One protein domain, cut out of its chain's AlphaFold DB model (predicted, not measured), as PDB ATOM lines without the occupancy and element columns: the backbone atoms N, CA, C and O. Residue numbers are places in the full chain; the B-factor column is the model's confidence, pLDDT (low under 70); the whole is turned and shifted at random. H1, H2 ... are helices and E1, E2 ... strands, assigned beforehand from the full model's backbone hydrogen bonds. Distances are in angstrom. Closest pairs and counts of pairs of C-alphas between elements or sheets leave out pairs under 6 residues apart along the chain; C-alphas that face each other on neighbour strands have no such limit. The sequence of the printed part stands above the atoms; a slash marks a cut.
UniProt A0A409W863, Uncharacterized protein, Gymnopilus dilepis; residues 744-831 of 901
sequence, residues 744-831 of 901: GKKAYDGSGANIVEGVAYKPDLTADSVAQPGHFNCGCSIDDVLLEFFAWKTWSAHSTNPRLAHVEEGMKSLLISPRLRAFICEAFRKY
ATOM      1  N   GLY A 744     253.079 203.289 238.630       68.88
ATOM      2  CA  GLY A 744     254.169 203.231 237.649       68.88
ATOM      3  C   GLY A 744     253.970 202.285 236.453       68.88
ATOM      4  O   GLY A 744     254.832 202.258 235.574       68.88
ATOM      5  N   LYS A 745     252.862 201.529 236.356       63.62
ATOM      6  CA  LYS A 745     252.566 200.741 235.144       63.62
ATOM      7  C   LYS A 745     252.033 201.637 234.022       63.62
ATOM      8  O   LYS A 745     251.147 202.456 234.236       63.62
ATOM      9  N   LYS A 746     252.543 201.436 232.802       62.09
ATOM     10  CA  LYS A 746     252.183 202.192 231.586       62.09
ATOM     11  C   LYS A 746     250.860 201.718 230.956       62.09
ATOM     12  O   LYS A 746     250.824 201.403 229.775       62.09
ATOM     13  N   ALA A 747     249.787 201.606 231.737       65.25
ATOM     14  CA  ALA A 747     248.478 201.162 231.241       65.25
ATOM     15  C   ALA A 747     247.671 202.331 230.639       65.25
ATOM     16  O   ALA A 747     246.540 202.590 231.046       65.25
ATOM     17  N   TYR A 748     248.285 203.042 229.694       70.88
ATOM     18  CA  TYR A 748     247.721 204.192 228.990       70.88
ATOM     19  C   TYR A 748     247.766 203.960 227.478       70.88
ATOM     20  O   TYR A 748     248.525 203.111 227.002       70.88
ATOM     21  N   ASP A 749     246.954 204.692 226.724       60.44
ATOM     22  CA  ASP A 749     246.847 204.489 225.285       60.44
ATOM     23  C   ASP A 749     247.925 205.249 224.494       60.44
ATOM     24  O   ASP A 749     248.398 206.312 224.898       60.44
ATOM     25  N   GLY A 750     248.394 204.662 223.391       57.69
ATOM     26  CA  GLY A 750     249.599 205.129 222.690       57.69
ATOM     27  C   GLY A 750     250.913 204.460 223.123       57.69
ATOM     28  O   GLY A 750     251.989 204.931 222.759       57.69
ATOM     29  N   SER A 751     250.871 203.333 223.850       56.12
ATOM     30  CA  SER A 751     252.013 202.403 223.963       56.12
ATOM     31  C   SER A 751     251.743 201.052 223.282       56.12
ATOM     32  O   SER A 751     251.926 199.988 223.875       56.12
ATOM     33  N   GLY A 752     251.291 201.097 222.027       64.88
ATOM     34  CA  GLY A 752     251.031 199.938 221.170       64.88
ATOM     35  C   GLY A 752     250.536 200.369 219.785       64.88
ATOM     36  O   GLY A 752     250.240 201.542 219.579       64.88
ATOM     37  N   ALA A 753     250.436 199.430 218.838       70.25
ATOM     38  CA  ALA A 753     249.964 199.719 217.476       70.25
ATOM     39  C   ALA A 753     248.445 199.980 217.385       70.25
ATOM     40  O   ALA A 753     247.987 200.620 216.446       70.25
ATOM     41  N   ASN A 754     247.673 199.497 218.365       69.25
ATOM     42  CA  ASN A 754     246.210 199.557 218.377       69.25
ATOM     43  C   ASN A 754     245.722 200.583 219.410       69.25
ATOM     44  O   ASN A 754     245.232 200.190 220.474       69.25
ATOM     45  N   ILE A 755     245.889 201.865 219.085       69.94
ATOM     46  CA  ILE A 755     245.290 203.009 219.794       69.94
ATOM     47  C   ILE A 755     243.755 202.858 219.784       69.94
ATOM     48  O   ILE A 755     243.192 202.357 218.809       69.94
ATOM     49  N   VAL A 756     243.086 203.224 220.878       68.69
ATOM     50  CA  VAL A 756     241.623 203.208 221.031       68.69
ATOM     51  C   VAL A 756     241.178 204.514 221.674       68.69
ATOM     52  O   VAL A 756     241.487 204.797 222.832       68.69
ATOM     53  N   GLU A 757     240.420 205.294 220.912       60.06
ATOM     54  CA  GLU A 757     239.851 206.570 221.341       60.06
ATOM     55  C   GLU A 757     239.008 206.407 222.622       60.06
ATOM     56  O   GLU A 757     238.347 205.389 222.830       60.06
ATOM     57  N   GLY A 758     239.086 207.392 223.522       61.62
ATOM     58  CA  GLY A 758     238.466 207.339 224.854       61.62
ATOM     59  C   GLY A 758     239.252 206.559 225.922       61.62
ATOM     60  O   GLY A 758     238.906 206.627 227.100       61.62
ATOM     61  N   VAL A 759     240.331 205.847 225.570       71.69
ATOM     62  CA  VAL A 759     241.199 205.184 226.561       71.69
ATOM     63  C   VAL A 759     242.212 206.174 227.150       71.69
ATOM     64  O   VAL A 759     242.630 207.133 226.510       71.69
ATOM     65  N   ALA A 760     242.591 205.941 228.410       76.75
ATOM     66  CA  ALA A 760     243.352 206.872 229.237       76.75
ATOM     67  C   ALA A 760     244.614 207.458 228.574       76.75
ATOM     68  O   ALA A 760     245.486 206.716 228.112       76.75
ATOM     69  N   TYR A 761     244.754 208.784 228.659       86.19
ATOM     70  CA  TYR A 761     245.973 209.518 228.325       86.19
ATOM     71  C   TYR A 761     247.184 209.022 229.125       86.19
ATOM     72  O   TYR A 761     247.061 208.408 230.190       86.19
ATOM     73  N   LYS A 762     248.385 209.355 228.644       87.12
ATOM     74  CA  LYS A 762     249.627 209.173 229.402       87.12
ATOM     75  C   LYS A 762     249.493 209.848 230.782       87.12
ATOM     76  O   LYS A 762     249.293 211.059 230.815       87.12
ATOM     77  N   PRO A 763     249.643 209.113 231.900       87.44
ATOM     78  CA  PRO A 763     249.506 209.691 233.228       87.44
ATOM     79  C   PRO A 763     250.659 210.656 233.505       87.44
ATOM     80  O   PRO A 763     251.830 210.294 233.334       87.44
ATOM     81  N   ASP A 764     250.322 211.848 233.987       88.19
ATOM     82  CA  ASP A 764     251.246 212.709 234.715       88.19
ATOM     83  C   ASP A 764     250.818 212.694 236.180       88.19
ATOM     84  O   ASP A 764     249.637 212.799 236.484       88.19
ATOM     85  N   LEU A 765     251.766 212.440 237.075       87.38
ATOM     86  CA  LEU A 765     251.525 212.281 238.512       87.38
ATOM     87  C   LEU A 765     252.502 213.141 239.325       87.38
ATOM     88  O   LEU A 765     252.896 212.781 240.437       87.38
ATOM     89  N   THR A 766     252.957 214.242 238.724       86.69
ATOM     90  CA  THR A 766     253.640 215.337 239.418       86.69
ATOM     91  C   THR A 766     252.601 216.218 240.117       86.69
ATOM     92  O   THR A 766     251.458 216.298 239.666       86.69
ATOM     93  N   ALA A 767     252.963 216.844 241.242       79.31
ATOM     94  CA  ALA A 767     252.041 217.710 241.988       79.31
ATOM     95  C   ALA A 767     251.593 218.908 241.133       79.31
ATOM     96  O   ALA A 767     250.421 219.252 241.103       79.31
ATOM     97  N   ASP A 768     252.511 219.451 240.332       85.75
ATOM     98  CA  ASP A 768     252.275 220.591 239.442       85.75
ATOM     99  C   ASP A 768     251.514 220.221 238.144       85.75
ATOM    100  O   ASP A 768     251.371 221.056 237.247       85.75
ATOM    101  N   SER A 769     251.055 218.968 237.988       88.50
ATOM    102  CA  SER A 769     250.374 218.524 236.765       88.50
ATOM    103  C   SER A 769     248.905 218.942 236.728       88.50
ATOM    104  O   SER A 769     248.050 218.385 237.415       88.50
ATOM    105  N   VAL A 770     248.577 219.869 235.827       91.62
ATOM    106  CA  VAL A 770     247.183 220.124 235.447       91.62
ATOM    107  C   VAL A 770     246.663 218.908 234.675       91.62
ATOM    108  O   VAL A 770     247.177 218.563 233.607       91.62
ATOM    109  N   ALA A 771     245.649 218.238 235.225       92.31
ATOM    110  CA  ALA A 771     244.994 217.119 234.559       92.31
ATOM    111  C   ALA A 771     244.303 217.577 233.261       92.31
ATOM    112  O   ALA A 771     243.836 218.711 233.155       92.31
ATOM    113  N   GLN A 772     244.226 216.695 232.259       91.75
ATOM    114  CA  GLN A 772     243.511 217.013 231.019       91.75
ATOM    115  C   GLN A 772     242.007 217.216 231.304       91.75
ATOM    116  O   GLN A 772     241.459 216.491 232.137       91.75
ATOM    117  N   PRO A 773     241.314 218.153 230.627       94.12
ATOM    118  CA  PRO A 773     239.885 218.388 230.845       94.12
ATOM    119  C   PRO A 773     239.052 217.099 230.764       94.12
ATOM    120  O   PRO A 773     239.249 216.272 229.871       94.12
ATOM    121  N   GLY A 774     238.151 216.894 231.729       94.69
ATOM    122  CA  GLY A 774     237.342 215.672 231.849       94.69
ATOM    123  C   GLY A 774     238.103 214.413 232.300       94.69
ATOM    124  O   GLY A 774     237.517 213.332 232.321       94.69
ATOM    125  N   HIS A 775     239.386 214.519 232.662       95.00
ATOM    126  CA  HIS A 775     240.248 213.391 233.027       95.00
ATOM    127  C   HIS A 775     240.950 213.630 234.376       95.00
ATOM    128  O   HIS A 775     241.193 214.759 234.789       95.00
ATOM    129  N   PHE A 776     241.308 212.552 235.074       95.69
ATOM    130  CA  PHE A 776     242.185 212.613 236.251       95.69
ATOM    131  C   PHE A 776     243.667 212.707 235.852       95.69
ATOM    132  O   PHE A 776     244.037 212.311 234.747       95.69
ATOM    133  N   ASN A 777     244.546 213.124 236.776       94.38
ATOM    134  CA  ASN A 777     246.011 213.150 236.585       94.38
ATOM    135  C   ASN A 777     246.552 211.797 236.069       94.38
ATOM    136  O   ASN A 777     247.365 211.725 235.148       94.38
ATOM    137  N   CYS A 778     245.984 210.682 236.552       92.88
ATOM    138  CA  CYS A 778     246.264 209.333 236.039       92.88
ATOM    139  C   CYS A 778     245.757 209.031 234.602       92.88
ATOM    140  O   CYS A 778     245.649 207.862 234.222       92.88
ATOM    141  N   GLY A 779     245.401 210.060 233.830       92.00
ATOM    142  CA  GLY A 779     245.029 210.032 232.416       92.00
ATOM    143  C   GLY A 779     243.648 209.463 232.091       92.00
ATOM    144  O   GLY A 779     243.224 209.530 230.945       92.00
ATOM    145  N   CYS A 780     242.943 208.878 233.059       93.62
ATOM    146  CA  CYS A 780     241.649 208.226 232.838       93.62
ATOM    147  C   CYS A 780     240.499 209.245 232.810       93.62
ATOM    148  O   CYS A 780     240.506 210.162 233.630       93.62
ATOM    149  N   SER A 781     239.507 209.034 231.933       95.69
ATOM    150  CA  SER A 781     238.223 209.758 231.941       95.69
ATOM    151  C   SER A 781     237.603 209.733 233.342       95.69
ATOM    152  O   SER A 781     237.621 208.690 234.005       95.69
ATOM    153  N   ILE A 782     237.089 210.879 233.797       97.44
ATOM    154  CA  ILE A 782     236.427 211.002 235.100       97.44
ATOM    155  C   ILE A 782     235.160 210.148 235.101       97.44
ATOM    156  O   ILE A 782     235.037 209.270 235.950       97.44
ATOM    157  N   ASP A 783     234.271 210.339 234.123       97.56
ATOM    158  CA  ASP A 783     232.965 209.669 234.068       97.56
ATOM    159  C   ASP A 783     233.096 208.147 234.082       97.56
ATOM    160  O   ASP A 783     232.416 207.466 234.848       97.56
ATOM    161  N   ASP A 784     234.028 207.611 233.291       96.94
ATOM    162  CA  ASP A 784     234.286 206.175 233.236       96.94
ATOM    163  C   ASP A 784     234.809 205.651 234.586       96.94
ATOM    164  O   ASP A 784     234.437 204.561 235.019       96.94
ATOM    165  N   VAL A 785     235.691 206.397 235.268       97.38
ATOM    166  CA  VAL A 785     236.243 205.993 236.576       97.38
ATOM    167  C   VAL A 785     235.194 206.075 237.679       97.38
ATOM    168  O   VAL A 785     235.165 205.189 238.534       97.38
ATOM    169  N   LEU A 786     234.330 207.091 237.661       98.25
ATOM    170  CA  LEU A 786     233.210 207.205 238.593       98.25
ATOM    171  C   LEU A 786     232.174 206.097 238.347       98.25
ATOM    172  O   LEU A 786     231.715 205.484 239.304       98.25
ATOM    173  N   LEU A 787     231.899 205.746 237.087       97.75
ATOM    174  CA  LEU A 787     231.015 204.633 236.729       97.75
ATOM    175  C   LEU A 787     231.611 203.260 237.105       97.75
ATOM    176  O   LEU A 787     230.888 202.413 237.628       97.75
ATOM    177  N   GLU A 788     232.925 203.041 236.933       97.38
ATOM    178  CA  GLU A 788     233.609 201.847 237.475       97.38
ATOM    179  C   GLU A 788     233.527 201.811 239.005       97.38
ATOM    180  O   GLU A 788     233.339 200.744 239.586       97.38
ATOM    181  N   PHE A 789     233.685 202.959 239.668       98.06
ATOM    182  CA  PHE A 789     233.644 203.050 241.124       98.06
ATOM    183  C   PHE A 789     232.242 202.775 241.669       98.06
ATOM    184  O   PHE A 789     232.125 201.982 242.598       98.06
ATOM    185  N   PHE A 790     231.199 203.338 241.057       97.12
ATOM    186  CA  PHE A 790     229.800 203.056 241.370       97.12
ATOM    187  C   PHE A 790     229.459 201.573 241.191       97.12
ATOM    188  O   PHE A 790     228.994 200.936 242.138       97.12
ATOM    189  N   ALA A 791     229.743 201.004 240.014       96.25
ATOM    190  CA  ALA A 791     229.486 199.593 239.740       96.25
ATOM    191  C   ALA A 791     230.256 198.691 240.716       96.25
ATOM    192  O   ALA A 791     229.676 197.811 241.342       96.25
ATOM    193  N   TRP A 792     231.546 198.961 240.945       97.06
ATOM    194  CA  TRP A 792     232.326 198.206 241.926       97.06
ATOM    195  C   TRP A 792     231.792 198.363 243.353       97.06
ATOM    196  O   TRP A 792     231.803 197.388 244.096       97.06
ATOM    197  N   LYS A 793     231.310 199.539 243.765       96.44
ATOM    198  CA  LYS A 793     230.762 199.742 245.112       96.44
ATOM    199  C   LYS A 793     229.419 199.066 245.345       96.44
ATOM    200  O   LYS A 793     229.194 198.599 246.457       96.44
ATOM    201  N   THR A 794     228.550 199.047 244.340       94.19
ATOM    202  CA  THR A 794     227.131 198.697 244.510       94.19
ATOM    203  C   THR A 794     226.742 197.347 243.918       94.19
ATOM    204  O   THR A 794     225.674 196.848 244.252       94.19
ATOM    205  N   TRP A 795     227.564 196.741 243.052       94.31
ATOM    206  CA  TRP A 795     227.211 195.479 242.396       94.31
ATOM    207  C   TRP A 795     227.781 194.252 243.110       94.31
ATOM    208  O   TRP A 795     228.980 194.144 243.407       94.31
ATOM    209  N   SER A 796     226.899 193.277 243.272       93.81
ATOM    210  CA  SER A 796     227.170 191.904 243.668       93.81
ATOM    211  C   SER A 796     226.429 190.935 242.745       93.81
ATOM    212  O   SER A 796     225.570 191.329 241.952       93.81
ATOM    213  N   ALA A 797     226.804 189.660 242.804       93.38
ATOM    214  CA  ALA A 797     226.145 188.579 242.091       93.38
ATOM    215  C   ALA A 797     225.823 187.439 243.062       93.38
ATOM    216  O   ALA A 797     226.699 186.979 243.792       93.38
ATOM    217  N   HIS A 798     224.582 186.958 243.043       93.56
ATOM    218  CA  HIS A 798     224.184 185.750 243.766       93.56
ATOM    219  C   HIS A 798     224.361 184.517 242.876       93.56
ATOM    220  O   HIS A 798     224.158 184.583 241.658       93.56
ATOM    221  N   SER A 799     224.703 183.375 243.471       92.88
ATOM    222  CA  SER A 799     224.785 182.118 242.722       92.88
ATOM    223  C   SER A 799     223.406 181.661 242.237       92.88
ATOM    224  O   SER A 799     222.455 181.569 243.009       92.88
ATOM    225  N   THR A 800     223.298 181.299 240.957       93.50
ATOM    226  CA  THR A 800     222.070 180.717 240.383       93.50
ATOM    227  C   THR A 800     221.896 179.229 240.707       93.50
ATOM    228  O   THR A 800     220.860 178.648 240.386       93.50
ATOM    229  N   ASN A 801     222.883 178.595 241.352       93.62
ATOM    230  CA  ASN A 801     222.756 177.247 241.900       93.62
ATOM    231  C   ASN A 801     221.913 177.303 243.190       93.62
ATOM    232  O   ASN A 801     222.376 177.908 244.156       93.62
ATOM    233  N   PRO A 802     220.744 176.632 243.277       92.12
ATOM    234  CA  PRO A 802     219.875 176.701 244.455       92.12
ATOM    235  C   PRO A 802     220.555 176.334 245.782       92.12
ATOM    236  O   PRO A 802     220.193 176.885 246.817       92.12
ATOM    237  N   ARG A 803     221.570 175.454 245.765       92.12
ATOM    238  CA  ARG A 803     222.339 175.086 246.972       92.12
ATOM    239  C   ARG A 803     223.193 176.235 247.518       92.12
ATOM    240  O   ARG A 803     223.466 176.268 248.708       92.12
ATOM    241  N   LEU A 804     223.591 177.162 246.649       91.31
ATOM    242  CA  LEU A 804     224.463 178.299 246.948       91.31
ATOM    243  C   LEU A 804     223.735 179.640 246.764       91.31
ATOM    244  O   LEU A 804     224.382 180.674 246.683       91.31
ATOM    245  N   ALA A 805     222.399 179.659 246.691       89.19
ATOM    246  CA  ALA A 805     221.628 180.883 246.431       89.19
ATOM    247  C   ALA A 805     221.776 181.962 247.527       89.19
ATOM    248  O   ALA A 805     221.478 183.130 247.294       89.19
ATOM    249  N   HIS A 806     222.261 181.573 248.710       86.75
ATOM    250  CA  HIS A 806     222.634 182.465 249.810       86.75
ATOM    251  C   HIS A 806     224.056 183.049 249.670       86.75
ATOM    252  O   HIS A 806     224.414 183.955 250.416       86.75
ATOM    253  N   VAL A 807     224.873 182.534 248.744       88.19
ATOM    254  CA  VAL A 807     226.230 183.019 248.472       88.19
ATOM    255  C   VAL A 807     226.147 184.212 247.525       88.19
ATOM    256  O   VAL A 807     225.763 184.088 246.357       88.19
ATOM    257  N   GLU A 808     226.533 185.368 248.051       89.75
ATOM    258  CA  GLU A 808     226.651 186.634 247.339       89.75
ATOM    259  C   GLU A 808     228.133 186.989 247.156       89.75
ATOM    260  O   GLU A 808     228.903 187.034 248.117       89.75
ATOM    261  N   GLU A 809     228.550 187.267 245.921       89.88
ATOM    262  CA  GLU A 809     229.909 187.698 245.610       89.88
ATOM    263  C   GLU A 809     229.918 189.096 244.979       89.88
ATOM    264  O   GLU A 809     229.470 189.317 243.854       89.88
ATOM    265  N   GLY A 810     230.470 190.063 245.713       91.62
ATOM    266  CA  GLY A 810     230.858 191.358 245.162       91.62
ATOM    267  C   GLY A 810     232.089 191.257 244.252       91.62
ATOM    268  O   GLY A 810     232.836 190.282 244.277       91.62
ATOM    269  N   MET A 811     232.388 192.315 243.496       92.12
ATOM    270  CA  MET A 811     233.582 192.389 242.638       92.12
ATOM    271  C   MET A 811     234.934 192.291 243.398       92.12
ATOM    272  O   MET A 811     235.996 192.263 242.764       92.12
ATOM    273  N   LYS A 812     234.935 192.244 244.741       88.69
ATOM    274  CA  LYS A 812     236.091 191.974 245.618       88.69
ATOM    275  C   LYS A 812     237.326 192.791 245.198       88.69
ATOM    276  O   LYS A 812     237.307 194.025 245.205       88.69
ATOM    277  N   SER A 813     238.422 192.116 244.831       87.25
ATOM    278  CA  SER A 813     239.721 192.733 244.525       87.25
ATOM    279  C   SER A 813     239.946 193.057 243.038       87.25
ATOM    280  O   SER A 813     241.043 193.517 242.677       87.25
ATOM    281  N   LEU A 814     238.921 192.843 242.196       92.19
ATOM    282  CA  LEU A 814     238.951 193.074 240.755       92.19
ATOM    283  C   LEU A 814     239.281 194.538 240.437       92.19
ATOM    284  O   LEU A 814     238.762 195.484 241.046       92.19
ATOM    285  N   LEU A 815     240.173 194.714 239.464       92.50
ATOM    286  CA  LEU A 815     240.592 196.006 238.937       92.50
ATOM    287  C   LEU A 815     240.455 195.990 237.426       92.50
ATOM    288  O   LEU A 815     241.201 195.293 236.737       92.50
ATOM    289  N   ILE A 816     239.531 196.795 236.920       92.75
ATOM    290  CA  ILE A 816     239.303 196.919 235.489       92.75
ATOM    291  C   ILE A 816     240.420 197.803 234.906       92.75
ATOM    292  O   ILE A 816     240.733 198.877 235.428       92.75
ATOM    293  N   SER A 817     241.091 197.321 233.854       91.44
ATOM    294  CA  SER A 817     242.135 198.098 233.171       91.44
ATOM    295  C   SER A 817     241.509 199.283 232.424       91.44
ATOM    296  O   SER A 817     240.373 199.158 231.973       91.44
ATOM    297  N   PRO A 818     242.207 200.420 232.228       91.06
ATOM    298  CA  PRO A 818     241.592 201.597 231.607       91.06
ATOM    299  C   PRO A 818     240.964 201.340 230.228       91.06
ATOM    300  O   PRO A 818     239.909 201.892 229.934       91.06
ATOM    301  N   ARG A 819     241.545 200.438 229.424       87.69
ATOM    302  CA  ARG A 819     240.973 199.998 228.141       87.69
ATOM    303  C   ARG A 819     239.696 199.174 228.315       87.69
ATOM    304  O   ARG A 819     238.716 199.431 227.631       87.69
ATOM    305  N   LEU A 820     239.692 198.195 229.225       89.75
ATOM    306  CA  LEU A 820     238.501 197.377 229.488       89.75
ATOM    307  C   LEU A 820     237.380 198.209 230.135       89.75
ATOM    308  O   LEU A 820     236.212 197.968 229.853       89.75
ATOM    309  N   ARG A 821     237.740 199.218 230.939       93.25
ATOM    310  CA  ARG A 821     236.807 200.184 231.527       93.25
ATOM    311  C   ARG A 821     236.065 200.938 230.435       93.25
ATOM    312  O   ARG A 821     234.848 200.869 230.428       93.25
ATOM    313  N   ALA A 822     236.778 201.556 229.490       91.69
ATOM    314  CA  ALA A 822     236.156 202.278 228.380       91.69
ATOM    315  C   ALA A 822     235.148 201.399 227.612       91.69
ATOM    316  O   ALA A 822     234.018 201.817 227.386       91.69
ATOM    317  N   PHE A 823     235.495 200.139 227.306       91.44
ATOM    318  CA  PHE A 823     234.557 199.197 226.673       91.44
ATOM    319  C   PHE A 823     233.315 198.887 227.529       91.44
ATOM    320  O   PHE A 823     232.215 198.819 226.987       91.44
ATOM    321  N   ILE A 824     233.466 198.697 228.845       94.25
ATOM    322  CA  ILE A 824     232.345 198.409 229.757       94.25
ATOM    323  C   ILE A 824     231.465 199.650 229.963       94.25
ATOM    324  O   ILE A 824     230.244 199.547 229.886       94.25
ATOM    325  N   CYS A 825     232.065 200.820 230.185       95.25
ATOM    326  CA  CYS A 825     231.367 202.089 230.380       95.25
ATOM    327  C   CYS A 825     230.628 202.527 229.110       95.25
ATOM    328  O   CYS A 825     229.479 202.952 229.194       95.25
ATOM    329  N   GLU A 826     231.230 202.351 227.931       94.44
ATOM    330  CA  GLU A 826     230.573 202.648 226.658       94.44
ATOM    331  C   GLU A 826     229.450 201.653 226.342       94.44
ATOM    332  O   GLU A 826     228.366 202.062 225.933       94.44
ATOM    333  N   ALA A 827     229.646 200.355 226.605       95.56
ATOM    334  CA  ALA A 827     228.563 199.377 226.509       95.56
ATOM    335  C   ALA A 827     227.411 199.712 227.475       95.56
ATOM    336  O   ALA A 827     226.252 199.673 227.069       95.56
ATOM    337  N   PHE A 828     227.716 200.102 228.719       96.00
ATOM    338  CA  PHE A 828     226.719 200.553 229.689       96.00
ATOM    339  C   PHE A 828     225.938 201.754 229.148       96.00
ATOM    340  O   PHE A 828     224.738 201.613 228.932       96.00
ATOM    341  N   ARG A 829     226.605 202.877 228.823       95.88
ATOM    342  CA  ARG A 829     225.963 204.078 228.247       95.88
ATOM    343  C   ARG A 829     225.084 203.726 227.045       95.88
ATOM    344  O   ARG A 829     223.938 204.162 226.956       95.88
ATOM    345  N   LYS A 830     225.593 202.891 226.136       95.31
ATOM    346  CA  LYS A 830     224.900 202.498 224.908       95.31
ATOM    347  C   LYS A 830     223.646 201.659 225.152       95.31
ATOM    348  O   LYS A 830     222.640 201.917 224.493       95.31
ATOM    349  N   TYR A 831     223.692 200.664 226.039       95.50
ATOM    350  CA  TYR A 831     222.577 199.733 226.255       95.50
ATOM    351  C   TYR A 831     221.584 200.189 227.328       95.50
ATOM    352  O   TYR A 831     220.404 199.871 227.211       95.50
TER     353      TYR A 831
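Overview. This is residues 744 to 831 of the 901 residues of an uncharacterized protein of Gymnopilus dilepis (UniProt A0A409W863). Little of this model is regular structure: a long looped stretch, residues 744 to 781, makes one end, helices H1 and H2 are set crosswise between, and a thin hairpin of E1 and E2 lies toward the other end. The printed part has 88 residues, mostly helix by class, though only 33 are in named elements, in the order H1, E1, E2, H2. It is loose, with a radius of gyration of the C-alphas of 16.2 A, and elongated, spanning 53 by 29 by 23 A.

Along the chain. H1, residues 782 to 794, begins with C-alpha 782 at (236.427, 211.002, 235.100) and is 18.1 A long. E1 is residues 796 to 798 and E2 residues 808 to 810. H2, residues 818 to 831, is 19.8 A long and ends with C-alpha 831 at (222.577, 199.733, 226.255).

Arrangement. H1, with residues 784 to 788 alone, touches residues 821 to 825 of H2, about perpendicular at 80 degrees; the closest C-alphas, of Asp 784 and Cys 825, are 5.8 A apart. E1 and E2 form an antiparallel hairpin, with N 797 and O 809 within hydrogen-bond range at 2.9 A. E1 and H2 are apart. In H1 and H2 every O i to N i+4 pair is within hydrogen-bond range.

Size, cuts and confidence. The two farthest C-alphas, of Asp 768 and Arg 803, are 55.0 A apart. The printed part has no cut, and no link between named elements is long. The pLDDT is under 70 at residues 744 to 747, 749 to 752 and 754 to 758.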